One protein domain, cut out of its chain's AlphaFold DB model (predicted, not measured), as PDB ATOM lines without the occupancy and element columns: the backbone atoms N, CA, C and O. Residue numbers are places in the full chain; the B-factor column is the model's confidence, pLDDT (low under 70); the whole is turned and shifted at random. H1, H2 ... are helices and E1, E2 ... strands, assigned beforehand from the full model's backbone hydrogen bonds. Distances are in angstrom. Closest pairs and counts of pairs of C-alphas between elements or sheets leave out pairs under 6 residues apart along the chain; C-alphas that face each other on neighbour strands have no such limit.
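This is residues 134 to 147, 226 to 262, 273 to 353 and 377 to 440 of the 484 residues of the protein "Secretin_N domain-containing protein" of Lentisphaerae bacterium (UniProt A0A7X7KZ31). Two sheets are only partly face to face: at one end, where E1 begins and E5, E7 and E9 end, the branched sheet E1 E2 E3 E8 E9 packs on the sheet E4 E5 E6 E7, and from there the long strands fan apart as a V with E4 and E8 at its tips. H1 only grazes the branched sheet near that shared end, and a long link leads on to H2, which lies off to the side. The printed part has 196 residues with nine named strands, E1 to E9, then H1 and H2; the class is mostly strand. The sheet E4 E5 E6 E7, in that order, is antiparallel, as are the branched sheet's pairs. The whole is loose, with a radius of gyration of the C-alphas of 21.0 A and spans of 68 by 54 by 36 A.

E1, residues 135 to 147, has three antiparallel neighbours. On one side of it lie E2, residues 226 to 231, with N 144 and O 229 2.9 A apart, and E3, residues 234 to 238, with N 138 and O 235 2.8 A apart. On the other side lies E9, residues 377 to 388, at 166 degrees to E1, with N 141 and O 382 2.8 A apart. E8, residues 337 to 353, is antiparallel to E9, with N 342 and O 379 2.9 A apart. In the second sheet E4, residues 243 to 262, bends by 66 degrees at residue 247; its neighbour is E5, residues 273 to 289, with N 249 and O 279 2.8 A apart. E5 forms a hairpin with E6, residues 294 to 312, where N 284 and O 300 are 2.8 A apart. E6 forms another with E7, residues 315 to 332, where N 303 and O 323 are 2.8 A apart. E5 E6 E7 are a meander, each strand the antiparallel neighbour of the one before. The two sheets form a sandwich, face to face, with facing parts 7.8 A centre to centre and strands at 42 degrees; the closest C-alphas of E7 and E9 are those of Val 331 and Pro 385, 7.1 A apart. H1, residues 391 to 406, grazes the branched sheet with residues 391 to 397; its closest C-alphas to E9 are those of Leu 394 and Leu 388, 6.4 A apart. H2, residues 426 to 434, is apart from E8 and E9. In H1 and H2 every O i to N i+4 pair is within hydrogen-bond range.

E1 begins at C-alpha 135 (83.715, 98.433, 84.451) and is 39.4 A long. E4 measures 50.0 A, E5 47.6 A, E6 50.4 A, E7 50.9 A, E8 50.6 A and E9 36.1 A. E8 ends at C-alpha 353 (52.822, 110.492, 27.673). H1 is 22.4 A long, and H2 ends at C-alpha 434 (55.028, 82.268, 56.848).

The C-alphas of Lys 353 and Ala 392, the two farthest apart, are 72.8 A apart. Three cuts leave out residues 148 to 225, 263 to 272 and 354 to 376, with C-alpha gaps of 4.7 A, 16.8 A and 30.5 A. The link from H1 to H2, residues 407 to 425, is long. Residues 347 to 353 and 402 to 410 stand free. Mean pLDDT of the printed part is 83.4, and residues 407 to 440 are under 70.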
ATOM      1  N   SER A 134      83.471  98.667  89.319       91.06
ATOM      2  CA  SER A 134      83.186  97.817  88.171       91.06
ATOM      3  C   SER A 134      83.302  98.596  86.862       91.06
ATOM      4  O   SER A 134      83.081  99.812  86.798       91.06
ATOM      5  N   GLN A 135      83.635  97.878  85.795       92.94
ATOM      6  CA  GLN A 135      83.715  98.433  84.451       92.94
ATOM      7  C   GLN A 135      82.570  97.903  83.598       92.94
ATOM      8  O   GLN A 135      82.099  96.784  83.782       92.94
ATOM      9  N   VAL A 136      82.116  98.714  82.652       94.88
ATOM     10  CA  VAL A 136      81.074  98.361  81.696       94.88
ATOM     11  C   VAL A 136      81.661  98.428  80.301       94.88
ATOM     12  O   VAL A 136      82.085  99.483  79.826       94.88
ATOM     13  N   LEU A 137      81.660  97.283  79.636       93.25
ATOM     14  CA  LEU A 137      81.869  97.189  78.207       93.25
ATOM     15  C   LEU A 137      80.523  97.411  77.523       93.25
ATOM     16  O   LEU A 137      79.583  96.642  77.721       93.25
ATOM     17  N   VAL A 138      80.436  98.449  76.711       93.19
ATOM     18  CA  VAL A 138      79.253  98.764  75.925       93.19
ATOM     19  C   VAL A 138      79.535  98.414  74.481       93.19
ATOM     20  O   VAL A 138      80.487  98.904  73.873       93.19
ATOM     21  N   GLU A 139      78.686  97.555  73.943       90.75
ATOM     22  CA  GLU A 139      78.657  97.223  72.535       90.75
ATOM     23  C   GLU A 139      77.369  97.739  71.920       90.75
ATOM     24  O   GLU A 139      76.274  97.432  72.398       90.75
ATOM     25  N   THR A 140      77.514  98.447  70.810       89.88
ATOM     26  CA  THR A 140      76.394  98.840  69.966       89.88
ATOM     27  C   THR A 140      76.548  98.158  68.617       89.88
ATOM     28  O   THR A 140      77.662  97.995  68.129       89.88
ATOM     29  N   VAL A 141      75.439  97.745  68.012       88.62
ATOM     30  CA  VAL A 141      75.412  97.202  66.654       88.62
ATOM     31  C   VAL A 141      74.388  97.968  65.842       88.62
ATOM     32  O   VAL A 141      73.210  97.994  66.178       88.62
ATOM     33  N   VAL A 142      74.837  98.559  64.746       87.25
ATOM     34  CA  VAL A 142      73.998  99.270  63.790       87.25
ATOM     35  C   VAL A 142      73.904  98.429  62.534       87.25
ATOM     36  O   VAL A 142      74.914  98.152  61.882       87.25
ATOM     37  N   LEU A 143      72.681  98.056  62.187       87.50
ATOM     38  CA  LEU A 143      72.355  97.370  60.951       87.50
ATOM     39  C   LEU A 143      71.590  98.329  60.042       87.50
ATOM     40  O   LEU A 143      70.499  98.773  60.391       87.50
ATOM     41  N   GLU A 144      72.151  98.631  58.876       85.94
ATOM     42  CA  GLU A 144      71.481  99.386  57.816       85.94
ATOM     43  C   GLU A 144      71.266  98.478  56.606       85.94
ATOM     44  O   GLU A 144      72.193  97.819  56.130       85.94
ATOM     45  N   ILE A 145      70.034  98.445  56.111       89.50
ATOM     46  CA  ILE A 145      69.637  97.705  54.919       89.50
ATOM     47  C   ILE A 145      69.052  98.711  53.931       89.50
ATOM     48  O   ILE A 145      68.101  99.423  54.246       89.50
ATOM     49  N   GLY A 146      69.635  98.782  52.739       90.50
ATOM     50  CA  GLY A 146      69.124  99.572  51.626       90.50
ATOM     51  C   GLY A 146      68.642  98.655  50.511       90.50
ATOM     52  O   GLY A 146      69.358  97.743  50.103       90.50
ATOM     53  N   LEU A 147      67.431  98.892  50.025       92.44
ATOM     54  CA  LEU A 147      66.870  98.261  48.838       92.44
ATOM     55  C   LEU A 147      66.433  99.363  47.874       92.44
ATOM     56  O   LEU A 147      65.799 100.338  48.280       92.44
ATOM     57  N   ARG A 226      70.817  96.035  46.416       90.25
ATOM     58  CA  ARG A 226      70.703  95.662  47.828       90.25
ATOM     59  C   ARG A 226      72.010  95.925  48.538       90.25
ATOM     60  O   ARG A 226      73.049  95.376  48.173       90.25
ATOM     61  N   THR A 227      71.946  96.733  49.580       87.31
ATOM     62  CA  THR A 227      73.085  97.076  50.418       87.31
ATOM     63  C   THR A 227      72.802  96.655  51.852       87.31
ATOM     64  O   THR A 227      71.675  96.730  52.341       87.31
ATOM     65  N   ARG A 228      73.840  96.161  52.528       84.12
ATOM     66  CA  ARG A 228      73.794  95.841  53.951       84.12
ATOM     67  C   ARG A 228      75.062  96.351  54.604       84.12
ATOM     68  O   ARG A 228      76.152  95.912  54.240       84.12
ATOM     69  N   THR A 229      74.899  97.217  55.588       84.69
ATOM     70  CA  THR A 229      75.994  97.793  56.361       84.69
ATOM     71  C   THR A 229      75.843  97.361  57.810       84.69
ATOM     72  O   THR A 229      74.763  97.478  58.386       84.69
ATOM     73  N   LEU A 230      76.928  96.845  58.385       85.50
ATOM     74  CA  LEU A 230      77.027  96.483  59.794       85.50
ATOM     75  C   LEU A 230      78.142  97.319  60.418       85.50
ATOM     76  O   LEU A 230      79.279  97.268  59.948       85.50
ATOM     77  N   ALA A 231      77.823  98.071  61.465       84.69
ATOM     78  CA  ALA A 231      78.811  98.775  62.267       84.69
ATOM     79  C   ALA A 231      78.672  98.353  63.729       84.69
ATOM     80  O   ALA A 231      77.578  98.421  64.280       84.69
ATOM     81  N   SER A 232      79.778  97.940  64.351       87.69
ATOM     82  CA  SER A 232      79.771  97.438  65.731       87.69
ATOM     83  C   SER A 232      80.806  98.161  66.599       87.69
ATOM     84  O   SER A 232      81.872  97.603  66.869       87.69
ATOM     85  N   PRO A 233      80.577  99.429  66.981       89.31
ATOM     86  CA  PRO A 233      81.464 100.132  67.897       89.31
ATOM     87  C   PRO A 233      81.406  99.514  69.301       89.31
ATOM     88  O   PRO A 233      80.339  99.166  69.812       89.31
ATOM     89  N   VAL A 234      82.573  99.407  69.936       89.69
ATOM     90  CA  VAL A 234      82.715  98.882  71.298       89.69
ATOM     91  C   VAL A 234      83.608  99.788  72.119       89.69
ATOM     92  O   VAL A 234      84.674 100.203  71.663       89.69
ATOM     93  N   ILE A 235      83.178 100.063  73.347       93.81
ATOM     94  CA  ILE A 235      83.891 100.925  74.282       93.81
ATOM     95  C   ILE A 235      83.801 100.365  75.702       93.81
ATOM     96  O   ILE A 235      82.766  99.851  76.115       93.81
ATOM     97  N   LEU A 236      84.901 100.440  76.447       93.56
ATOM     98  CA  LEU A 236      84.974 100.053  77.855       93.56
ATOM     99  C   LEU A 236      85.095 101.320  78.696       93.56
ATOM    100  O   LEU A 236      85.916 102.182  78.387       93.56
ATOM    101  N   THR A 237      84.304 101.426  79.758       95.00
ATOM    102  CA  THR A 237      84.377 102.551  80.695       95.00
ATOM    103  C   THR A 237      84.084 102.114  82.125       95.00
ATOM    104  O   THR A 237      83.640 100.995  82.365       95.00
ATOM    105  N   MET A 238      84.361 102.986  83.088       93.19
ATOM    106  CA  MET A 238      84.065 102.760  84.502       93.19
ATOM    107  C   MET A 238      82.629 103.170  84.839       93.19
ATOM    108  O   MET A 238      82.019 103.981  84.137       93.19
ATOM    109  N   ASP A 239      82.103 102.639  85.941       92.44
ATOM    110  CA  ASP A 239      80.823 103.085  86.491       92.44
ATOM    111  C   ASP A 239      80.793 104.608  86.725       92.44
ATOM    112  O   ASP A 239      81.731 105.190  87.272       92.44
ATOM    113  N   ASN A 240      79.710 105.260  86.299       90.94
ATOM    114  CA  ASN A 240      79.505 106.713  86.300       90.94
ATOM    115  C   ASN A 240      80.550 107.529  85.518       90.94
ATOM    116  O   ASN A 240      80.609 108.753  85.679       90.94
ATOM    117  N   LYS A 241      81.350 106.900  84.646       92.19
ATOM    118  CA  LYS A 241      82.329 107.599  83.814       92.19
ATOM    119  C   LYS A 241      81.912 107.622  82.352       92.19
ATOM    120  O   LYS A 241      81.696 106.588  81.724       92.19
ATOM    121  N   GLU A 242      81.835 108.829  81.812       95.25
ATOM    122  CA  GLU A 242      81.602 109.055  80.392       95.25
ATOM    123  C   GLU A 242      82.791 108.560  79.562       95.25
ATOM    124  O   GLU A 242      83.945 108.847  79.884       95.25
ATOM    125  N   ALA A 243      82.497 107.855  78.474       95.94
ATOM    126  CA  ALA A 243      83.484 107.471  77.482       95.94
ATOM    127  C   ALA A 243      82.961 107.723  76.069       95.94
ATOM    128  O   ALA A 243      81.771 107.563  75.788       95.94
ATOM    129  N   THR A 244      83.881 108.092  75.180       95.75
ATOM    130  CA  THR A 244      83.579 108.430  73.789       95.75
ATOM    131  C   THR A 244      84.533 107.696  72.856       95.75
ATOM    132  O   THR A 244      85.739 107.654  73.099       95.75
ATOM    133  N   ILE A 245      83.995 107.131  71.777       94.56
ATOM    134  CA  ILE A 245      84.749 106.574  70.653       94.56
ATOM    135  C   ILE A 245      84.373 107.335  69.382       94.56
ATOM    136  O   ILE A 245      83.193 107.493  69.071       94.56
ATOM    137  N   GLU A 246      85.384 107.804  68.651       93.56
ATOM    138  CA  GLU A 246      85.230 108.549  67.401       93.56
ATOM    139  C   GLU A 246      86.041 107.873  66.295       93.56
ATOM    140  O   GLU A 246      87.263 107.750  66.373       93.56
ATOM    141  N   ALA A 247      85.347 107.426  65.253       92.00
ATOM    142  CA  ALA A 247      85.919 106.878  64.034       92.00
ATOM    143  C   ALA A 247      85.475 107.759  62.865       92.00
ATOM    144  O   ALA A 247      84.495 107.466  62.175       92.00
ATOM    145  N   THR A 248      86.175 108.877  62.679       93.50
ATOM    146  CA  THR A 248      85.816 109.915  61.709       93.50
ATOM    147  C   THR A 248      86.879 110.102  60.639       93.50
ATOM    148  O   THR A 248      88.059 109.824  60.839       93.50
ATOM    149  N   GLN A 249      86.456 110.617  59.491       92.19
ATOM    150  CA  GLN A 249      87.337 111.058  58.424       92.19
ATOM    151  C   GLN A 249      87.016 112.505  58.068       92.19
ATOM    152  O   GLN A 249      85.855 112.861  57.858       92.19
ATOM    153  N   ASP A 250      88.050 113.328  57.960       92.69
ATOM    154  CA  ASP A 250      87.892 114.724  57.578       92.69
ATOM    155  C   ASP A 250      87.537 114.847  56.095       92.69
ATOM    156  O   ASP A 250      88.054 114.129  55.226       92.69
ATOM    157  N   ARG A 251      86.591 115.742  55.808       90.50
ATOM    158  CA  ARG A 251      86.108 116.054  54.463       90.50
ATOM    159  C   ARG A 251      85.941 117.556  54.304       90.50
ATOM    160  O   ARG A 251      85.529 118.242  55.236       90.50
ATOM    161  N   TYR A 252      86.250 118.052  53.110       90.25
ATOM    162  CA  TYR A 252      86.056 119.450  52.746       90.25
ATOM    163  C   TYR A 252      84.614 119.682  52.291       90.25
ATOM    164  O   TYR A 252      84.085 118.930  51.473       90.25
ATOM    165  N   PHE A 253      84.003 120.744  52.803       88.12
ATOM    166  CA  PHE A 253      82.662 121.194  52.451       88.12
ATOM    167  C   PHE A 253      82.706 122.627  51.959       88.12
ATOM    168  O   PHE A 253      83.378 123.475  52.545       88.12
ATOM    169  N   PHE A 254      81.938 122.912  50.915       87.06
ATOM    170  CA  PHE A 254      81.754 124.270  50.440       87.06
ATOM    171  C   PHE A 254      80.964 125.088  51.464       87.06
ATOM    172  O   PHE A 254      79.836 124.735  51.812       87.06
ATOM    173  N   LYS A 255      81.548 126.188  51.940       88.19
ATOM    174  CA  LYS A 255      80.911 127.121  52.877       88.19
ATOM    175  C   LYS A 255      80.438 128.398  52.182       88.19
ATOM    176  O   LYS A 255      79.483 129.028  52.630       88.19
ATOM    177  N   GLY A 256      81.077 128.772  51.077       85.62
ATOM    178  CA  GLY A 256      80.726 129.949  50.294       85.62
ATOM    179  C   GLY A 256      81.912 130.445  49.487       85.62
ATOM    180  O   GLY A 256      82.887 129.726  49.301       85.62
ATOM    181  N   LYS A 257      81.843 131.693  49.028       85.25
ATOM    182  CA  LYS A 257      82.981 132.361  48.399       85.25
ATOM    183  C   LYS A 257      83.488 133.499  49.273       85.25
ATOM    184  O   LYS A 257      82.711 134.318  49.761       85.25
ATOM    185  N   ARG A 258      84.801 133.548  49.454       88.62
ATOM    186  CA  ARG A 258      85.544 134.585  50.165       88.62
ATOM    187  C   ARG A 258      86.127 135.555  49.142       88.62
ATOM    188  O   ARG A 258      86.704 135.138  48.143       88.62
ATOM    189  N   TYR A 259      85.990 136.853  49.393       87.81
ATOM    190  CA  TYR A 259      86.650 137.883  48.588       87.81
ATOM    191  C   TYR A 259      88.174 137.684  48.633       87.81
ATOM    192  O   TYR A 259      88.757 137.647  49.717       87.81
ATOM    193  N   ALA A 260      88.802 137.562  47.465       85.81
ATOM    194  CA  ALA A 260      90.228 137.278  47.301       85.81
ATOM    195  C   ALA A 260      91.014 138.455  46.691       85.81
ATOM    196  O   ALA A 260      92.176 138.313  46.322       85.81
ATOM    197  N   GLY A 261      90.394 139.638  46.601       85.19
ATOM    198  CA  GLY A 261      90.997 140.845  46.033       85.19
ATOM    199  C   GLY A 261      90.391 141.245  44.690       85.19
ATOM    200  O   GLY A 261      89.480 140.601  44.184       85.19
ATOM    201  N   THR A 262      90.909 142.317  44.100       83.69
ATOM    202  CA  THR A 262      90.550 142.755  42.744       83.69
ATOM    203  C   THR A 262      91.732 142.464  41.827       83.69
ATOM    204  O   THR A 262      92.858 142.862  42.126       83.69
ATOM    205  N   ASP A 273      85.565 129.376  49.939       89.19
ATOM    206  CA  ASP A 273      85.688 129.173  51.377       89.19
ATOM    207  C   ASP A 273      85.265 127.736  51.675       89.19
ATOM    208  O   ASP A 273      84.113 127.348  51.445       89.19
ATOM    209  N   VAL A 274      86.214 126.938  52.157       89.88
ATOM    210  CA  VAL A 274      86.015 125.521  52.459       89.88
ATOM    211  C   VAL A 274      86.088 125.288  53.961       89.88
ATOM    212  O   VAL A 274      86.968 125.800  54.650       89.88
ATOM    213  N   GLU A 275      85.157 124.496  54.476       92.38
ATOM    214  CA  GLU A 275      85.101 124.074  55.871       92.38
ATOM    215  C   GLU A 275      85.444 122.587  55.964       92.38
ATOM    216  O   GLU A 275      84.887 121.767  55.236       92.38
ATOM    217  N   ILE A 276      86.351 122.222  56.870       92.19
ATOM    218  CA  ILE A 276      86.637 120.815  57.161       92.19
ATOM    219  C   ILE A 276      85.603 120.325  58.173       92.19
ATOM    220  O   ILE A 276      85.477 120.901  59.253       92.19
ATOM    221  N   LYS A 277      84.873 119.256  57.837       90.94
ATOM    222  CA  LYS A 277      83.989 118.556  58.777       90.94
ATOM    223  C   LYS A 277      84.378 117.089  58.859       90.94
ATOM    224  O   LYS A 277      84.576 116.434  57.835       90.94
ATOM    225  N   SER A 278      84.437 116.577  60.080       91.94
ATOM    226  CA  SER A 278      84.699 115.169  60.356       91.94
ATOM    227  C   SER A 278      83.406 114.369  60.192       91.94
ATOM    228  O   SER A 278      82.387 114.667  60.815       91.94
ATOM    229  N   VAL A 279      83.436 113.370  59.312       93.12
ATOM    230  CA  VAL A 279      82.305 112.492  58.993       93.12
ATOM    231  C   VAL A 279      82.668 111.078  59.416       93.12
ATOM    232  O   VAL A 279      83.689 110.544  58.987       93.12
ATOM    233  N   GLY A 280      81.845 110.460  60.250       91.31
ATOM    234  CA  GLY A 280      82.005 109.063  60.630       91.31
ATOM    235  C   GLY A 280      81.107 108.689  61.794       91.31
ATOM    236  O   GLY A 280      79.997 109.208  61.908       91.31
ATOM    237  N   ILE A 281      81.582 107.779  62.636       90.88
ATOM    238  CA  ILE A 281      80.818 107.234  63.760       90.88
ATOM    239  C   ILE A 281      81.361 107.824  65.059       90.88
ATOM    240  O   ILE A 281      82.556 107.727  65.328       90.88
ATOM    241  N   THR A 282      80.479 108.393  65.871       93.56
ATOM    242  CA  THR A 282      80.766 108.857  67.228       93.56
ATOM    243  C   THR A 282      79.779 108.191  68.173       93.56
ATOM    244  O   THR A 282      78.572 108.358  68.013       93.56
ATOM    245  N   VAL A 283      80.279 107.457  69.163       94.06
ATOM    246  CA  VAL A 283      79.455 106.885  70.234       94.06
ATOM    247  C   VAL A 283      79.953 107.423  71.554       94.06
ATOM    248  O   VAL A 283      81.139 107.338  71.862       94.06
ATOM    249  N   LYS A 284      79.028 107.957  72.335       96.06
ATOM    250  CA  LYS A 284      79.261 108.504  73.657       96.06
ATOM    251  C   LYS A 284      78.338 107.799  74.638       96.06
ATOM    252  O   LYS A 284      77.136 107.705  74.399       96.06
ATOM    253  N   VAL A 285      78.895 107.283  75.726       95.94
ATOM    254  CA  VAL A 285      78.135 106.521  76.717       95.94
ATOM    255  C   VAL A 285      78.559 106.859  78.137       95.94
ATOM    256  O   VAL A 285      79.746 106.969  78.434       95.94
ATOM    257  N   THR A 286      77.574 106.964  79.023       96.62
ATOM    258  CA  THR A 286      77.774 107.102  80.467       96.62
ATOM    259  C   THR A 286      76.955 106.023  81.169       96.62
ATOM    260  O   THR A 286      75.731 106.167  81.269       96.62
ATOM    261  N   PRO A 287      77.583 104.919  81.612       96.31
ATOM    262  CA  PRO A 287      76.895 103.857  82.320       96.31
ATOM    263  C   PRO A 287      76.822 104.127  83.819       96.31
ATOM    264  O   PRO A 287      77.676 104.794  84.400       96.31
ATOM    265  N   ARG A 288      75.805 103.545  84.441       95.00
ATOM    266  CA  ARG A 288      75.573 103.497  85.873       95.00
ATOM    267  C   ARG A 288      75.072 102.114  86.262       95.00
ATOM    268  O   ARG A 288      73.996 101.698  85.827       95.00
ATOM    269  N   ILE A 289      75.813 101.409  87.099       94.06
ATOM    270  CA  ILE A 289      75.447 100.074  87.568       94.06
ATOM    271  C   ILE A 289      74.563 100.202  88.811       94.06
ATOM    272  O   ILE A 289      74.828 100.972  89.731       94.06
ATOM    273  N   ASN A 290      73.470  99.450  88.830       91.81
ATOM    274  CA  ASN A 290      72.589  99.323  89.982       91.81
ATOM    275  C   ASN A 290      72.942  98.062  90.786       91.81
ATOM    276  O   ASN A 290      73.406  97.076  90.218       91.81
ATOM    277  N   GLU A 291      72.606  98.029  92.076       85.12
ATOM    278  CA  GLU A 291      72.842  96.885  92.978       85.12
ATOM    279  C   GLU A 291      72.212  95.574  92.474       85.12
ATOM    280  O   GLU A 291      72.663  94.480  92.797       85.12
ATOM    281  N   LYS A 292      71.163  95.677  91.648       85.25
ATOM    282  CA  LYS A 292      70.479  94.536  91.020       85.25
ATOM    283  C   LYS A 292      71.145  94.037  89.724       85.25
ATOM    284  O   LYS A 292      70.555  93.205  89.042       85.25
ATOM    285  N   GLY A 293      72.308  94.569  89.342       82.88
ATOM    286  CA  GLY A 293      73.025  94.192  88.115       82.88
ATOM    287  C   GLY A 293      72.426  94.753  86.817       82.88
ATOM    288  O   GLY A 293      72.761  94.291  85.725       82.88
ATOM    289  N   PHE A 294      71.530  95.739  86.921       92.38
ATOM    290  CA  PHE A 294      71.083  96.532  85.774       92.38
ATOM    291  C   PHE A 294      72.087  97.644  85.503       92.38
ATOM    292  O   PHE A 294      72.505  98.340  86.426       92.38
ATOM    293  N   VAL A 295      72.406  97.846  84.234       95.38
ATOM    294  CA  VAL A 295      73.225  98.948  83.750       95.38
ATOM    295  C   VAL A 295      72.294  99.989  83.142       95.38
ATOM    296  O   VAL A 295      71.663  99.754  82.110       95.38
ATOM    297  N   VAL A 296      72.174 101.129  83.811       95.88
ATOM    298  CA  VAL A 296      71.490 102.316  83.298       95.88
ATOM    299  C   VAL A 296      72.501 103.114  82.494       95.88
ATOM    300  O   VAL A 296      73.550 103.455  83.015       95.88
ATOM    301  N   MET A 297      72.235 103.392  81.227       95.12
ATOM    302  CA  MET A 297      73.183 104.073  80.351       95.12
ATOM    303  C   MET A 297      72.505 105.237  79.663       95.12
ATOM    304  O   MET A 297      71.433 105.069  79.082       95.12
ATOM    305  N   LYS A 298      73.174 106.388  79.672       96.12
ATOM    306  CA  LYS A 298      72.901 107.461  78.723       96.12
ATOM    307  C   LYS A 298      73.799 107.259  77.509       96.12
ATOM    308  O   LYS A 298      75.015 107.194  77.672       96.12
ATOM    309  N   ILE A 299      73.201 107.135  76.330       94.31
ATOM    310  CA  ILE A 299      73.902 106.884  75.071       94.31
ATOM    311  C   ILE A 299      73.547 107.982  74.084       94.31
ATOM    312  O   ILE A 299      72.371 108.264  73.861       94.31
ATOM    313  N   ASP A 300      74.581 108.557  73.485       95.19
ATOM    314  CA  ASP A 300      74.516 109.511  72.392       95.19
ATOM    315  C   ASP A 300      75.339 108.935  71.228       95.19
ATOM    316  O   ASP A 300      76.569 108.874  71.272       95.19
ATOM    317  N   GLU A 301      74.658 108.473  70.185       92.19
ATOM    318  CA  GLU A 301      75.258 107.885  68.993       92.19
ATOM    319  C   GLU A 301      74.989 108.761  67.769       92.19
ATOM    320  O   GLU A 301      73.869 109.203  67.507       92.19
ATOM    321  N   LYS A 302      76.044 109.010  66.999       92.38
ATOM    322  CA  LYS A 302      76.018 109.799  65.775       92.38
ATOM    323  C   LYS A 302      76.734 109.036  64.675       92.38
ATOM    324  O   LYS A 302      77.929 108.775  64.762       92.38
ATOM    325  N   ILE A 303      76.004 108.723  63.617       89.25
ATOM    326  CA  ILE A 303      76.490 107.953  62.477       89.25
ATOM    327  C   ILE A 303      76.376 108.837  61.253       89.25
ATOM    328  O   ILE A 303      75.281 109.253  60.873       89.25
ATOM    329  N   GLN A 304      77.509 109.125  60.631       90.81
ATOM    330  CA  GLN A 304      77.566 109.937  59.430       90.81
ATOM    331  C   GLN A 304      78.261 109.172  58.310       90.81
ATOM    332  O   GLN A 304      79.355 108.640  58.494       90.81
ATOM    333  N   ASN A 305      77.636 109.145  57.136       88.19
ATOM    334  CA  ASN A 305      78.212 108.567  55.929       88.19
ATOM    335  C   ASN A 305      78.047 109.505  54.729       88.19
ATOM    336  O   ASN A 305      77.202 110.403  54.713       88.19
ATOM    337  N   ILE A 306      78.900 109.312  53.723       88.06
ATOM    338  CA  ILE A 306      78.801 110.036  52.455       88.06
ATOM    339  C   ILE A 306      77.706 109.370  51.628       88.06
ATOM    340  O   ILE A 306      77.850 108.217  51.230       88.06
ATOM    341  N   ALA A 307      76.612 110.093  51.404       84.19
ATOM    342  CA  ALA A 307      75.436 109.596  50.693       84.19
ATOM    343  C   ALA A 307      75.475 109.895  49.186       84.19
ATOM    344  O   ALA A 307      74.712 109.312  48.424       84.19
ATOM    345  N   GLY A 308      76.354 110.800  48.748       86.50
ATOM    346  CA  GLY A 308      76.492 111.165  47.342       86.50
ATOM    347  C   GLY A 308      77.287 112.447  47.148       86.50
ATOM    348  O   GLY A 308      78.019 112.877  48.043       86.50
ATOM    349  N   THR A 309      77.099 113.064  45.987       87.00
ATOM    350  CA  THR A 309      77.741 114.315  45.585       87.00
ATOM    351  C   THR A 309      76.672 115.279  45.077       87.00
ATOM    352  O   THR A 309      75.774 114.873  44.345       87.00
ATOM    353  N   GLN A 310      76.763 116.546  45.462       86.75
ATOM    354  CA  GLN A 310      75.976 117.659  44.946       86.75
ATOM    355  C   GLN A 310      76.888 118.608  44.168       86.75
ATOM    356  O   GLN A 310      78.024 118.848  44.576       86.75
ATOM    357  N   GLU A 311      76.396 119.180  43.076       88.25
ATOM    358  CA  GLU A 311      77.127 120.221  42.356       88.25
ATOM    359  C   GLU A 311      76.830 121.588  42.973       88.25
ATOM    360  O   GLU A 311      75.676 122.004  43.089       88.25
ATOM    361  N   VAL A 312      77.882 122.302  43.372       82.31
ATOM    362  CA  VAL A 312      77.795 123.698  43.809       82.31
ATOM    363  C   VAL A 312      78.811 124.489  42.998       82.31
ATOM    364  O   VAL A 312      80.001 124.209  43.068       82.31
ATOM    365  N   ASN A 313      78.343 125.469  42.220       80.94
ATOM    366  CA  ASN A 313      79.169 126.253  41.286       80.94
ATOM    367  C   ASN A 313      79.925 125.407  40.239       80.94
ATOM    368  O   ASN A 313      81.048 125.750  39.889       80.94
ATOM    369  N   ASN A 314      79.301 124.341  39.725       81.81
ATOM    370  CA  ASN A 314      79.894 123.351  38.808       81.81
ATOM    371  C   ASN A 314      81.029 122.498  39.406       81.81
ATOM    372  O   ASN A 314      81.656 121.742  38.667       81.81
ATOM    373  N   ASP A 315      81.247 122.560  40.724       84.06
ATOM    374  CA  ASP A 315      82.186 121.685  41.423       84.06
ATOM    375  C   ASP A 315      81.443 120.623  42.254       84.06
ATOM    376  O   ASP A 315      80.436 120.931  42.904       84.06
ATOM    377  N   PRO A 316      81.917 119.363  42.253       87.25
ATOM    378  CA  PRO A 316      81.315 118.278  43.017       87.25
ATOM    379  C   PRO A 316      81.681 118.355  44.507       87.25
ATOM    380  O   PRO A 316      82.848 118.254  44.880       87.25
ATOM    381  N   TRP A 317      80.672 118.431  45.375       89.00
ATOM    382  CA  TRP A 317      80.818 118.434  46.835       89.00
ATOM    383  C   TRP A 317      80.062 117.276  47.485       89.00
ATOM    384  O   TRP A 317      78.973 116.934  47.038       89.00
ATOM    385  N   PRO A 318      80.579 116.666  48.562       90.44
ATOM    386  CA  PRO A 318      79.930 115.519  49.185       90.44
ATOM    387  C   PRO A 318      78.632 115.893  49.919       90.44
ATOM    388  O   PRO A 318      78.552 116.912  50.603       90.44
ATOM    389  N   ILE A 319      77.642 115.003  49.851       89.56
ATOM    390  CA  ILE A 319      76.429 115.017  50.676       89.56
ATOM    391  C   ILE A 319      76.655 114.078  51.863       89.56
ATOM    392  O   ILE A 319      77.025 112.915  51.679       89.56
ATOM    393  N   VAL A 320      76.409 114.560  53.081       91.19
ATOM    394  CA  VAL A 320      76.500 113.752  54.306       91.19
ATOM    395  C   VAL A 320      75.104 113.392  54.783       91.19
ATOM    396  O   VAL A 320      74.311 114.281  55.086       91.19
ATOM    397  N   ALA A 321      74.829 112.099  54.921       88.50
ATOM    398  CA  ALA A 321      73.692 111.634  55.701       88.50
ATOM    399  C   ALA A 321      74.128 111.468  57.162       88.50
ATOM    400  O   ALA A 321      75.193 110.918  57.441       88.50
ATOM    401  N   SER A 322      73.325 111.983  58.095       90.06
ATOM    402  CA  SER A 322      73.576 111.917  59.539       90.06
ATOM    403  C   SER A 322      72.394 111.252  60.221       90.06
ATOM    404  O   SER A 322      71.252 111.663  60.026       90.06
ATOM    405  N   ARG A 323      72.673 110.250  61.048       87.75
ATOM    406  CA  ARG A 323      71.700 109.553  61.886       87.75
ATOM    407  C   ARG A 323      72.139 109.736  63.328       87.75
ATOM    408  O   ARG A 323      73.249 109.351  63.680       87.75
ATOM    409  N   ASN A 324      71.288 110.369  64.126       91.31
ATOM    410  CA  ASN A 324      71.596 110.705  65.510       91.31
ATOM    411  C   ASN A 324      70.572 110.016  66.409       91.31
ATOM    412  O   ASN A 324      69.368 110.153  66.183       91.31
ATOM    413  N   LEU A 325      71.052 109.310  67.423       90.62
ATOM    414  CA  LEU A 325      70.246 108.592  68.394       90.62
ATOM    415  C   LEU A 325      70.710 108.985  69.793       90.62
ATOM    416  O   LEU A 325      71.892 108.900  70.104       90.62
ATOM    417  N   ALA A 326      69.773 109.419  70.629       92.94
ATOM    418  CA  ALA A 326      70.036 109.751  72.021       92.94
ATOM    419  C   ALA A 326      68.966 109.092  72.885       92.94
ATOM    420  O   ALA A 326      67.770 109.287  72.650       92.94
ATOM    421  N   ALA A 327      69.389 108.292  73.857       93.31
ATOM    422  CA  ALA A 327      68.481 107.542  74.709       93.31
ATOM    423  C   ALA A 327      69.100 107.263  76.081       93.31
ATOM    424  O   ALA A 327      70.318 107.161  76.234       93.31
ATOM    425  N   GLU A 328      68.236 107.111  77.079       94.88
ATOM    426  CA  GLU A 328      68.598 106.635  78.408       94.88
ATOM    427  C   GLU A 328      67.855 105.323  78.665       94.88
ATOM    428  O   GLU A 328      66.625 105.277  78.620       94.88
ATOM    429  N   VAL A 329      68.602 104.238  78.864       94.56
ATOM    430  CA  VAL A 329      68.057 102.875  78.924       94.56
ATOM    431  C   VAL A 329      68.615 102.105  80.107       94.56
ATOM    432  O   VAL A 329      69.756 102.309  80.503       94.56
ATOM    433  N   ALA A 330      67.819 101.189  80.657       94.88
ATOM    434  CA  ALA A 330      68.241 100.266  81.705       94.88
ATOM    435  C   ALA A 330      68.228  98.838  81.158       94.88
ATOM    436  O   ALA A 330      67.179  98.338  80.750       94.88
ATOM    437  N   VAL A 331      69.387  98.185  81.148       94.44
ATOM    438  CA  VAL A 331      69.580  96.873  80.518       94.44
ATOM    439  C   VAL A 331      70.346  95.965  81.466       94.44
ATOM    440  O   VAL A 331      71.254  96.409  82.162       94.44
ATOM    441  N   GLN A 332      69.979  94.690  81.533       93.38
ATOM    442  CA  GLN A 332      70.725  93.725  82.337       93.38
ATOM    443  C   GLN A 332      72.061  93.379  81.657       93.38
ATOM    444  O   GLN A 332      72.126  93.276  80.433       93.38
ATOM    445  N   SER A 333      73.117  93.165  82.446       91.19
ATOM    446  CA  SER A 333      74.416  92.711  81.925       91.19
ATOM    447  C   SER A 333      74.266  91.461  81.039       91.19
ATOM    448  O   SER A 333      73.616  90.489  81.427       91.19
ATOM    449  N   GLY A 334      74.850  91.497  79.841       88.50
ATOM    450  CA  GLY A 334      74.838  90.431  78.839       88.50
ATOM    451  C   GLY A 334      73.569  90.332  77.985       88.50
ATOM    452  O   GLY A 334      73.506  89.470  77.110       88.50
ATOM    453  N   GLN A 335      72.560  91.182  78.204       88.44
ATOM    454  CA  GLN A 335      71.344  91.193  77.388       88.44
ATOM    455  C   GLN A 335      71.417  92.233  76.276       88.44
ATOM    456  O   GLN A 335      71.827  93.370  76.494       88.44
ATOM    457  N   THR A 336      70.965  91.846  75.085       89.44
ATOM    458  CA  THR A 336      70.836  92.760  73.949       89.44
ATOM    459  C   THR A 336      69.432  93.333  73.894       89.44
ATOM    460  O   THR A 336      68.453  92.586  73.921       89.44
ATOM    461  N   ILE A 337      69.336  94.650  73.750       91.12
ATOM    462  CA  ILE A 337      68.080  95.350  73.478       91.12
ATOM    463  C   ILE A 337      68.140  96.056  72.126       91.12
ATOM    464  O   ILE A 337      69.221  96.366  71.625       91.12
ATOM    465  N   VAL A 338      66.971  96.348  71.560       91.12
ATOM    466  CA  VAL A 338      66.837  97.283  70.436       91.12
ATOM    467  C   VAL A 338      66.702  98.685  71.020       91.12
ATOM    468  O   VAL A 338      65.741  98.963  71.735       91.12
ATOM    469  N   LEU A 339      67.668  99.557  70.738       89.50
ATOM    470  CA  LEU A 339      67.661 100.953  71.178       89.50
ATOM    471  C   LEU A 339      66.708 101.799  70.323       89.50
ATOM    472  O   LEU A 339      66.048 102.705  70.826       89.50
ATOM    473  N   GLY A 340      66.609 101.472  69.034       88.00
ATOM    474  CA  GLY A 340      65.701 102.124  68.103       88.00
ATOM    475  C   GLY A 340      65.860 101.619  66.673       88.00
ATOM    476  O   GLY A 340      66.719 100.790  66.374       88.00
ATOM    477  N   GLY A 341      65.025 102.143  65.782       87.75
ATOM    478  CA  GLY A 341      65.117 101.875  64.356       87.75
ATOM    479  C   GLY A 341      64.268 102.829  63.525       87.75
ATOM    480  O   GLY A 341      63.377 103.502  64.045       87.75
ATOM    481  N   LEU A 342      64.565 102.894  62.232       87.62
ATOM    482  CA  LEU A 342      63.845 103.693  61.246       87.62
ATOM    483  C   LEU A 342      63.624 102.845  59.999       87.62
ATOM    484  O   LEU A 342      64.579 102.313  59.443       87.62
ATOM    485  N   VAL A 343      62.377 102.766  59.546       89.62
ATOM    486  CA  VAL A 343      62.026 102.195  58.243       89.62
ATOM    487  C   VAL A 343      61.461 103.318  57.389       89.62
ATOM    488  O   VAL A 343      60.500 103.982  57.778       89.62
ATOM    489  N   GLN A 344      62.068 103.538  56.233       88.62
ATOM    490  CA  GLN A 344      61.654 104.534  55.263       88.62
ATOM    491  C   GLN A 344      61.376 103.846  53.934       88.62
ATOM    492  O   GLN A 344      62.258 103.208  53.370       88.62
ATOM    493  N   ASN A 345      60.162 104.035  53.423       92.81
ATOM    494  CA  ASN A 345      59.762 103.598  52.093       92.81
ATOM    495  C   ASN A 345      59.433 104.831  51.255       92.81
ATOM    496  O   ASN A 345      58.713 105.719  51.717       92.81
ATOM    497  N   SER A 346      59.945 104.885  50.032       92.19
ATOM    498  CA  SER A 346      59.658 105.944  49.075       92.19
ATOM    499  C   SER A 346      59.430 105.335  47.699       92.19
ATOM    500  O   SER A 346      60.348 104.795  47.088       92.19
ATOM    501  N   THR A 347      58.191 105.456  47.230       94.31
ATOM    502  CA  THR A 347      57.748 105.033  45.902       94.31
ATOM    503  C   THR A 347      57.529 106.273  45.050       94.31
ATOM    504  O   THR A 347      56.665 107.098  45.356       94.31
ATOM    505  N   THR A 348      58.280 106.391  43.962       91.44
ATOM    506  CA  THR A 348      58.119 107.451  42.968       91.44
ATOM    507  C   THR A 348      57.654 106.834  41.662       91.44
ATOM    508  O   THR A 348      58.354 106.022  41.069       91.44
ATOM    509  N   LYS A 349      56.470 107.243  41.199       91.50
ATOM    510  CA  LYS A 349      55.942 106.856  39.888       91.50
ATOM    511  C   LYS A 349      55.862 108.080  39.001       91.50
ATOM    512  O   LYS A 349      55.150 109.033  39.323       91.50
ATOM    513  N   SER A 350      56.595 108.061  37.900       86.38
ATOM    514  CA  SER A 350      56.586 109.116  36.896       86.38
ATOM    515  C   SER A 350      56.060 108.560  35.585       86.38
ATOM    516  O   SER A 350      56.534 107.538  35.096       86.38
ATOM    517  N   HIS A 351      55.075 109.248  35.017       83.12
ATOM    518  CA  HIS A 351      54.472 108.882  33.744       83.12
ATOM    519  C   HIS A 351      54.535 110.084  32.805       83.12
ATOM    520  O   HIS A 351      53.934 111.123  33.080       83.12
ATOM    521  N   SER A 352      55.229 109.935  31.682       81.56
ATOM    522  CA  SER A 352      55.271 110.922  30.603       81.56
ATOM    523  C   SER A 352      54.573 110.334  29.387       81.56
ATOM    524  O   SER A 352      54.844 109.199  29.012       81.56
ATOM    525  N   LYS A 353      53.618 111.040  28.783       81.69
ATOM    526  CA  LYS A 353      52.822 110.492  27.673       81.69
ATOM    527  C   LYS A 353      52.417 111.561  26.676       81.69
ATOM    528  O   LYS A 353      52.212 112.714  27.049       81.69
ATOM    529  N   SER A 377      64.705 101.854  52.972       90.31
ATOM    530  CA  SER A 377      65.832 101.940  53.896       90.31
ATOM    531  C   SER A 377      65.379 101.523  55.283       90.31
ATOM    532  O   SER A 377      64.383 102.029  55.794       90.31
ATOM    533  N   GLU A 378      66.112 100.600  55.887       88.75
ATOM    534  CA  GLU A 378      65.877 100.122  57.241       88.75
ATOM    535  C   GLU A 378      67.136 100.319  58.065       88.75
ATOM    536  O   GLU A 378      68.232  99.963  57.637       88.75
ATOM    537  N   VAL A 379      66.980 100.876  59.257       88.56
ATOM    538  CA  VAL A 379      68.051 101.038  60.232       88.56
ATOM    539  C   VAL A 379      67.576 100.447  61.545       88.56
ATOM    540  O   VAL A 379      66.484 100.776  62.006       88.56
ATOM    541  N   MET A 380      68.397  99.603  62.158       89.38
ATOM    542  CA  MET A 380      68.182  99.064  63.498       89.38
ATOM    543  C   MET A 380      69.443  99.265  64.327       89.38
ATOM    544  O   MET A 380      70.551  99.030  63.843       89.38
ATOM    545  N   VAL A 381      69.267  99.692  65.573       89.62
ATOM    546  CA  VAL A 381      70.358  99.879  66.529       89.62
ATOM    547  C   VAL A 381      70.129  98.960  67.718       89.62
ATOM    548  O   VAL A 381      69.113  99.062  68.408       89.62
ATOM    549  N   PHE A 382      71.079  98.068  67.956       91.38
ATOM    550  CA  PHE A 382      71.111  97.142  69.077       91.38
ATOM    551  C   PHE A 382      72.184  97.558  70.070       91.38
ATOM    552  O   PHE A 382      73.208  98.115  69.690       91.38
ATOM    553  N   LEU A 383      71.973  97.238  71.338       91.94
ATOM    554  CA  LEU A 383      72.887  97.578  72.418       91.94
ATOM    555  C   LEU A 383      73.015  96.406  73.385       91.94
ATOM    556  O   LEU A 383      72.003  95.838  73.792       91.94
ATOM    557  N   THR A 384      74.243  96.087  73.786       93.38
ATOM    558  CA  THR A 384      74.547  95.060  74.788       93.38
ATOM    559  C   THR A 384      75.593  95.582  75.778       93.38
ATOM    560  O   THR A 384      76.740  95.797  75.382       93.38
ATOM    561  N   PRO A 385      75.253  95.786  77.062       94.25
ATOM    562  CA  PRO A 385      76.248  96.050  78.092       94.25
ATOM    563  C   PRO A 385      76.789  94.751  78.692       94.25
ATOM    564  O   PRO A 385      76.040  93.804  78.912       94.25
ATOM    565  N   TYR A 386      78.064  94.738  79.062       91.75
ATOM    566  CA  TYR A 386      78.684  93.694  79.871       91.75
ATOM    567  C   TYR A 386      79.392  94.333  81.060       91.75
ATOM    568  O   TYR A 386      80.283  95.161  80.884       91.75
ATOM    569  N   VAL A 387      79.000  93.943  82.267       93.12
ATOM    570  CA  VAL A 387      79.690  94.331  83.501       93.12
ATOM    571  C   VAL A 387      80.880  93.397  83.711       93.12
ATOM    572  O   VAL A 387      80.730  92.180  83.622       93.12
ATOM    573  N   LEU A 388      82.052  93.981  83.948       90.94
ATOM    574  CA  LEU A 388      83.306  93.305  84.254       90.94
ATOM    575  C   LEU A 388      83.772  93.791  85.632       90.94
ATOM    576  O   LEU A 388      84.154  94.955  85.787       90.94
ATOM    577  N   ASP A 389      83.720  92.906  86.625       89.00
ATOM    578  CA  ASP A 389      83.965  93.257  88.029       89.00
ATOM    579  C   ASP A 389      85.411  92.971  88.442       89.00
ATOM    580  O   ASP A 389      85.974  93.662  89.293       89.00
ATOM    581  N   THR A 390      86.039  91.950  87.844       89.06
ATOM    582  CA  THR A 390      87.362  91.480  88.278       89.06
ATOM    583  C   THR A 390      88.455  91.693  87.226       89.06
ATOM    584  O   THR A 390      88.209  91.541  86.027       89.06
ATOM    585  N   PRO A 391      89.717  91.943  87.636       88.62
ATOM    586  CA  PRO A 391      90.847  92.000  86.703       88.62
ATOM    587  C   PRO A 391      91.005  90.731  85.852       88.62
ATOM    588  O   PRO A 391      91.399  90.806  84.690       88.62
ATOM    589  N   ALA A 392      90.670  89.567  86.418       89.12
ATOM    590  CA  ALA A 392      90.726  88.289  85.717       89.12
ATOM    591  C   ALA A 392      89.717  88.225  84.557       89.12
ATOM    592  O   ALA A 392      90.052  87.718  83.485       89.12
ATOM    593  N   GLU A 393      88.510  88.771  84.734       85.81
ATOM    594  CA  GLU A 393      87.505  88.876  83.669       85.81
ATOM    595  C   GLU A 393      87.956  89.817  82.550       85.81
ATOM    596  O   GLU A 393      87.828  89.470  81.374       85.81
ATOM    597  N   LEU A 394      88.547  90.968  82.896       86.56
ATOM    598  CA  LEU A 394      89.126  91.885  81.909       86.56
ATOM    599  C   LEU A 394      90.232  91.210  81.089       86.56
ATOM    600  O   LEU A 394      90.274  91.351  79.861       86.56
ATOM    601  N   GLU A 395      91.133  90.474  81.745       88.44
ATOM    602  CA  GLU A 395      92.216  89.760  81.067       88.44
ATOM    603  C   GLU A 395      91.666  88.645  80.171       88.44
ATOM    604  O   GLU A 395      92.083  88.514  79.016       88.44
ATOM    605  N   ALA A 396      90.699  87.868  80.666       82.25
ATOM    606  CA  ALA A 396      90.049  86.812  79.899       82.25
ATOM    607  C   ALA A 396      89.352  87.372  78.650       82.25
ATOM    608  O   ALA A 396      89.526  86.833  77.552       82.25
ATOM    609  N   TYR A 397      88.627  88.487  78.791       81.62
ATOM    610  CA  TYR A 397      87.999  89.187  77.675       81.62
ATOM    611  C   TYR A 397      89.038  89.673  76.655       81.62
ATOM    612  O   TYR A 397      88.924  89.388  75.459       81.62
ATOM    613  N   SER A 398      90.097  90.333  77.126       84.44
ATOM    614  CA  SER A 398      91.182  90.853  76.283       84.44
ATOM    615  C   SER A 398      91.898  89.739  75.518       84.44
ATOM    616  O   SER A 398      92.149  89.855  74.318       84.44
ATOM    617  N   ARG A 399      92.182  88.619  76.191       83.31
ATOM    618  CA  ARG A 399      92.821  87.442  75.596       83.31
ATOM    619  C   ARG A 399      91.933  86.812  74.531       83.31
ATOM    620  O   ARG A 399      92.409  86.582  73.424       83.31
ATOM    621  N   ARG A 400      90.645  86.602  74.832       77.44
ATOM    622  CA  ARG A 400      89.662  86.085  73.866       77.44
ATOM    623  C   ARG A 400      89.610  86.960  72.614       77.44
ATOM    624  O   ARG A 400      89.613  86.430  71.507       77.44
ATOM    625  N   ARG A 401      89.600  88.286  72.779       75.69
ATOM    626  CA  ARG A 401      89.582  89.239  71.658       75.69
ATOM    627  C   ARG A 401      90.851  89.212  70.832       75.69
ATOM    628  O   ARG A 401      90.765  89.190  69.608       75.69
ATOM    629  N   LYS A 402      92.007  89.170  71.489       80.44
ATOM    630  CA  LYS A 402      93.291  89.052  70.804       80.44
ATOM    631  C   LYS A 402      93.349  87.776  69.963       80.44
ATOM    632  O   LYS A 402      93.648  87.848  68.781       80.44
ATOM    633  N   THR A 403      92.973  86.635  70.539       77.00
ATOM    634  CA  THR A 403      92.949  85.356  69.817       77.00
ATOM    635  C   THR A 403      91.979  85.371  68.636       77.00
ATOM    636  O   THR A 403      92.332  84.872  67.574       77.00
ATOM    637  N   ALA A 404      90.790  85.966  68.785       70.12
ATOM    638  CA  ALA A 404      89.835  86.098  67.682       70.12
ATOM    639  C   ALA A 404      90.379  86.975  66.539       70.12
ATOM    640  O   ALA A 404      90.194  86.643  65.374       70.12
ATOM    641  N   ALA A 405      91.086  88.063  66.860       70.56
ATOM    642  CA  ALA A 405      91.735  88.906  65.856       70.56
ATOM    643  C   ALA A 405      92.895  88.179  65.145       70.56
ATOM    644  O   ALA A 405      93.025  88.275  63.927       70.56
ATOM    645  N   ASP A 406      93.702  87.423  65.894       74.62
ATOM    646  CA  ASP A 406      94.850  86.671  65.368       74.62
ATOM    647  C   ASP A 406      94.423  85.474  64.494       74.62
ATOM    648  O   ASP A 406      95.155  85.072  63.591       74.62
ATOM    649  N   ALA A 407      93.235  84.905  64.734       68.38
ATOM    650  CA  ALA A 407      92.709  83.753  64.000       68.38
ATOM    651  C   ALA A 407      92.330  84.059  62.538       68.38
ATOM    652  O   ALA A 407      92.007  83.138  61.789       68.38
ATOM    653  N   GLY A 408      92.356  85.327  62.112       54.69
ATOM    654  CA  GLY A 408      92.026  85.720  60.739       54.69
ATOM    655  C   GLY A 408      90.564  85.476  60.349       54.69
ATOM    656  O   GLY A 408      90.196  85.696  59.193       54.69
ATOM    657  N   GLU A 409      89.719  85.052  61.293       53.88
ATOM    658  CA  GLU A 409      88.274  85.085  61.133       53.88
ATOM    659  C   GLU A 409      87.876  86.556  61.007       53.88
ATOM    660  O   GLU A 409      87.923  87.325  61.968       53.88
ATOM    661  N   MET A 410      87.559  86.971  59.776       50.09
ATOM    662  CA  MET A 410      87.041  88.310  59.508       50.09
ATOM    663  C   MET A 410      85.904  88.601  60.489       50.09
ATOM    664  O   MET A 410      85.075  87.718  60.729       50.09
ATOM    665  N   TRP A 411      85.876  89.827  61.028       54.81
ATOM    666  CA  TRP A 411      84.871  90.366  61.954       54.81
ATOM    667  C   TRP A 411      83.444  90.259  61.383       54.81
ATOM    668  O   TRP A 411      82.869  91.231  60.904       54.81
ATOM    669  N   SER A 412      82.893  89.049  61.362       50.22
ATOM    670  CA  SER A 412      81.626  88.703  60.711       50.22
ATOM    671  C   SER A 412      80.506  88.445  61.713       50.22
ATOM    672  O   SER A 412      79.341  88.453  61.326       50.22
ATOM    673  N   GLN A 413      80.853  88.263  62.988       51.84
ATOM    674  CA  GLN A 413      79.921  88.181  64.108       51.84
ATOM    675  C   GLN A 413      80.134  89.398  65.011       51.84
ATOM    676  O   GLN A 413      81.264  89.881  65.145       51.84
ATOM    677  N   GLY A 414      79.046  89.908  65.595       52.62
ATOM    678  CA  GLY A 414      79.097  91.000  66.568       52.62
ATOM    679  C   GLY A 414      80.033  90.693  67.742       52.62
ATOM    680  O   GLY A 414      80.512  89.572  67.935       52.62
ATOM    681  N   PHE A 415      80.322  91.699  68.561       53.34
ATOM    682  CA  PHE A 415      81.093  91.480  69.783       53.34
ATOM    683  C   PHE A 415      80.280  90.642  70.797       53.34
ATOM    684  O   PHE A 415      80.866  89.937  71.626       53.34
ATOM    685  N   SER A 416      78.961  90.627  70.663       51.50
ATOM    686  CA  SER A 416      78.027  89.927  71.519       51.50
ATOM    687  C   SER A 416      77.849  88.484  71.060       51.50
ATOM    688  O   SER A 416      77.751  88.206  69.871       51.50
ATOM    689  N   GLY A 417      77.717  87.550  72.007       51.81
ATOM    690  CA  GLY A 417      77.210  86.202  71.698       51.81
ATOM    691  C   GLY A 417      75.712  86.185  71.349       51.81
ATOM    692  O   GLY A 417      75.132  85.114  71.160       51.81
ATOM    693  N   SER A 418      75.068  87.355  71.336       53.75
ATOM    694  CA  SER A 418      73.657  87.527  71.035       53.75
ATOM    695  C   SER A 418      73.384  87.440  69.543       53.75
ATOM    696  O   SER A 418      73.759  88.312  68.763       53.75
ATOM    697  N   ARG A 419      72.595  86.429  69.184       55.53
ATOM    698  CA  ARG A 419      72.054  86.236  67.834       55.53
ATOM    699  C   ARG A 419      71.037  87.301  67.418       55.53
ATOM    700  O   ARG A 419      70.585  87.281  66.285       55.53
ATOM    701  N   LEU A 420      70.638  88.205  68.319       55.91
ATOM    702  CA  LEU A 420      69.688  89.280  68.001       55.91
ATOM    703  C   LEU A 420      70.293  90.331  67.065       55.91
ATOM    704  O   LEU A 420      69.560  90.955  66.309       55.91
ATOM    705  N   ALA A 421      71.615  90.513  67.130       50.66
ATOM    706  CA  ALA A 421      72.362  91.376  66.222       50.66
ATOM    707  C   ALA A 421      72.811  90.641  64.946       50.66
ATOM    708  O   ALA A 421      73.214  91.286  63.975       50.66
ATOM    709  N   ASP A 422      72.741  89.306  64.940       59.38
ATOM    710  CA  ASP A 422      73.024  88.519  63.750       59.38
ATOM    711  C   ASP A 422      71.864  88.673  62.757       59.38
ATOM    712  O   ASP A 422      70.691  88.675  63.143       59.38
ATOM    713  N   PRO A 423      72.158  88.797  61.456       52.22
ATOM    714  CA  PRO A 423      71.111  88.824  60.450       52.22
ATOM    715  C   PRO A 423      70.294  87.524  60.533       52.22
ATOM    716  O   PRO A 423      70.898  86.451  60.634       52.22
ATOM    717  N   PRO A 424      68.950  87.582  60.450       55.97
ATOM    718  CA  PRO A 424      68.133  86.378  60.444       55.97
ATOM    719  C   PRO A 424      68.588  85.462  59.305       55.97
ATOM    720  O   PRO A 424      68.767  85.895  58.160       55.97
ATOM    721  N   ASP A 425      68.797  84.189  59.622       58.56
ATOM    722  CA  ASP A 425      69.048  83.150  58.639       58.56
ATOM    723  C   ASP A 425      67.894  83.107  57.629       58.56
ATOM    724  O   ASP A 425      66.742  83.397  57.953       58.56
ATOM    725  N   ARG A 426      68.194  82.758  56.369       57.41
ATOM    726  CA  ARG A 426      67.179  82.728  55.296       57.41
ATOM    727  C   ARG A 426      65.971  81.861  55.664       57.41
ATOM    728  O   ARG A 426      64.858  82.190  55.269       57.41
ATOM    729  N   GLU A 427      66.188  80.803  56.445       57.66
ATOM    730  CA  GLU A 427      65.120  79.951  56.962       57.66
ATOM    731  C   GLU A 427      64.293  80.648  58.051       57.66
ATOM    732  O   GLU A 427      63.068  80.606  57.985       57.66
ATOM    733  N   ALA A 428      64.906  81.333  59.023       58.28
ATOM    734  CA  ALA A 428      64.155  82.127  59.998       58.28
ATOM    735  C   ALA A 428      63.373  83.280  59.355       58.28
ATOM    736  O   ALA A 428      62.228  83.516  59.738       58.28
ATOM    737  N   ALA A 429      63.937  83.955  58.349       57.28
ATOM    738  CA  ALA A 429      63.233  84.992  57.593       57.28
ATOM    739  C   ALA A 429      61.995  84.429  56.869       57.28
ATOM    740  O   ALA A 429      60.930  85.047  56.897       57.28
ATOM    741  N   GLN A 430      62.104  83.232  56.281       58.22
ATOM    742  CA  GLN A 430      60.969  82.529  55.673       58.22
ATOM    743  C   GLN A 430      59.927  82.110  56.719       58.22
ATOM    744  O   GLN A 430      58.748  82.378  56.517       58.22
ATOM    745  N   ARG A 431      60.338  81.566  57.875       65.06
ATOM    746  CA  ARG A 431      59.414  81.185  58.963       65.06
ATOM    747  C   ARG A 431      58.645  82.378  59.536       65.06
ATOM    748  O   ARG A 431      57.469  82.240  59.855       65.06
ATOM    749  N   LEU A 432      59.283  83.542  59.674       60.12
ATOM    750  CA  LEU A 432      58.624  84.768  60.147       60.12
ATOM    751  C   LEU A 432      57.589  85.280  59.136       60.12
ATOM    752  O   LEU A 432      56.479  85.650  59.524       60.12
ATOM    753  N   HIS A 433      57.927  85.223  57.845       56.75
ATOM    754  CA  HIS A 433      57.018  85.584  56.759       56.75
ATOM    755  C   HIS A 433      55.823  84.618  56.665       56.75
ATOM    756  O   HIS A 433      54.679  85.054  56.554       56.75
ATOM    757  N   GLU A 434      56.065  83.309  56.795       60.97
ATOM    758  CA  GLU A 434      55.028  82.268  56.848       60.97
ATOM    759  C   GLU A 434      54.145  82.373  58.103       60.97
ATOM    760  O   GLU A 434      52.948  82.092  58.044       60.97
ATOM    761  N   ALA A 435      54.701  82.838  59.228       59.94
ATOM    762  CA  ALA A 435      53.963  83.107  60.462       59.94
ATOM    763  C   ALA A 435      53.126  84.402  60.414       59.94
ATOM    764  O   ALA A 435      52.429  84.713  61.382       59.94
ATOM    765  N   GLY A 436      53.180  85.168  59.317       46.12
ATOM    766  CA  GLY A 436      52.448  86.428  59.162       46.12
ATOM    767  C   GLY A 436      52.936  87.552  60.081       46.12
ATOM    768  O   GLY A 436      52.219  88.534  60.278       46.12
ATOM    769  N   ILE A 437      54.132  87.412  60.661       56.28
ATOM    770  CA  ILE A 437      54.776  88.445  61.470       56.28
ATOM    771  C   ILE A 437      55.640  89.267  60.518       56.28
ATOM    772  O   ILE A 437      56.741  88.860  60.156       56.28
ATOM    773  N   ASP A 438      55.121  90.417  60.091       50.91
ATOM    774  CA  ASP A 438      55.915  91.392  59.348       50.91
ATOM    775  C   ASP A 438      56.863  92.108  60.329       50.91
ATOM    776  O   ASP A 438      56.379  92.815  61.221       50.91
ATOM    777  N   PRO A 439      58.195  91.950  60.206       47.88
ATOM    778  CA  PRO A 439      59.158  92.634  61.070       47.88
ATOM    779  C   PRO A 439      59.091  94.169  60.961       47.88
ATOM    780  O   PRO A 439      59.654  94.853  61.813       47.88
ATOM    781  N   ALA A 440      58.393  94.717  59.958       41.47
ATOM    782  CA  ALA A 440      58.166  96.151  59.782       41.47
ATOM    783  C   ALA A 440      56.830  96.665  60.367       41.47
ATOM    784  O   ALA A 440      56.544  97.862  60.277       41.47
TER     785      ALA A 440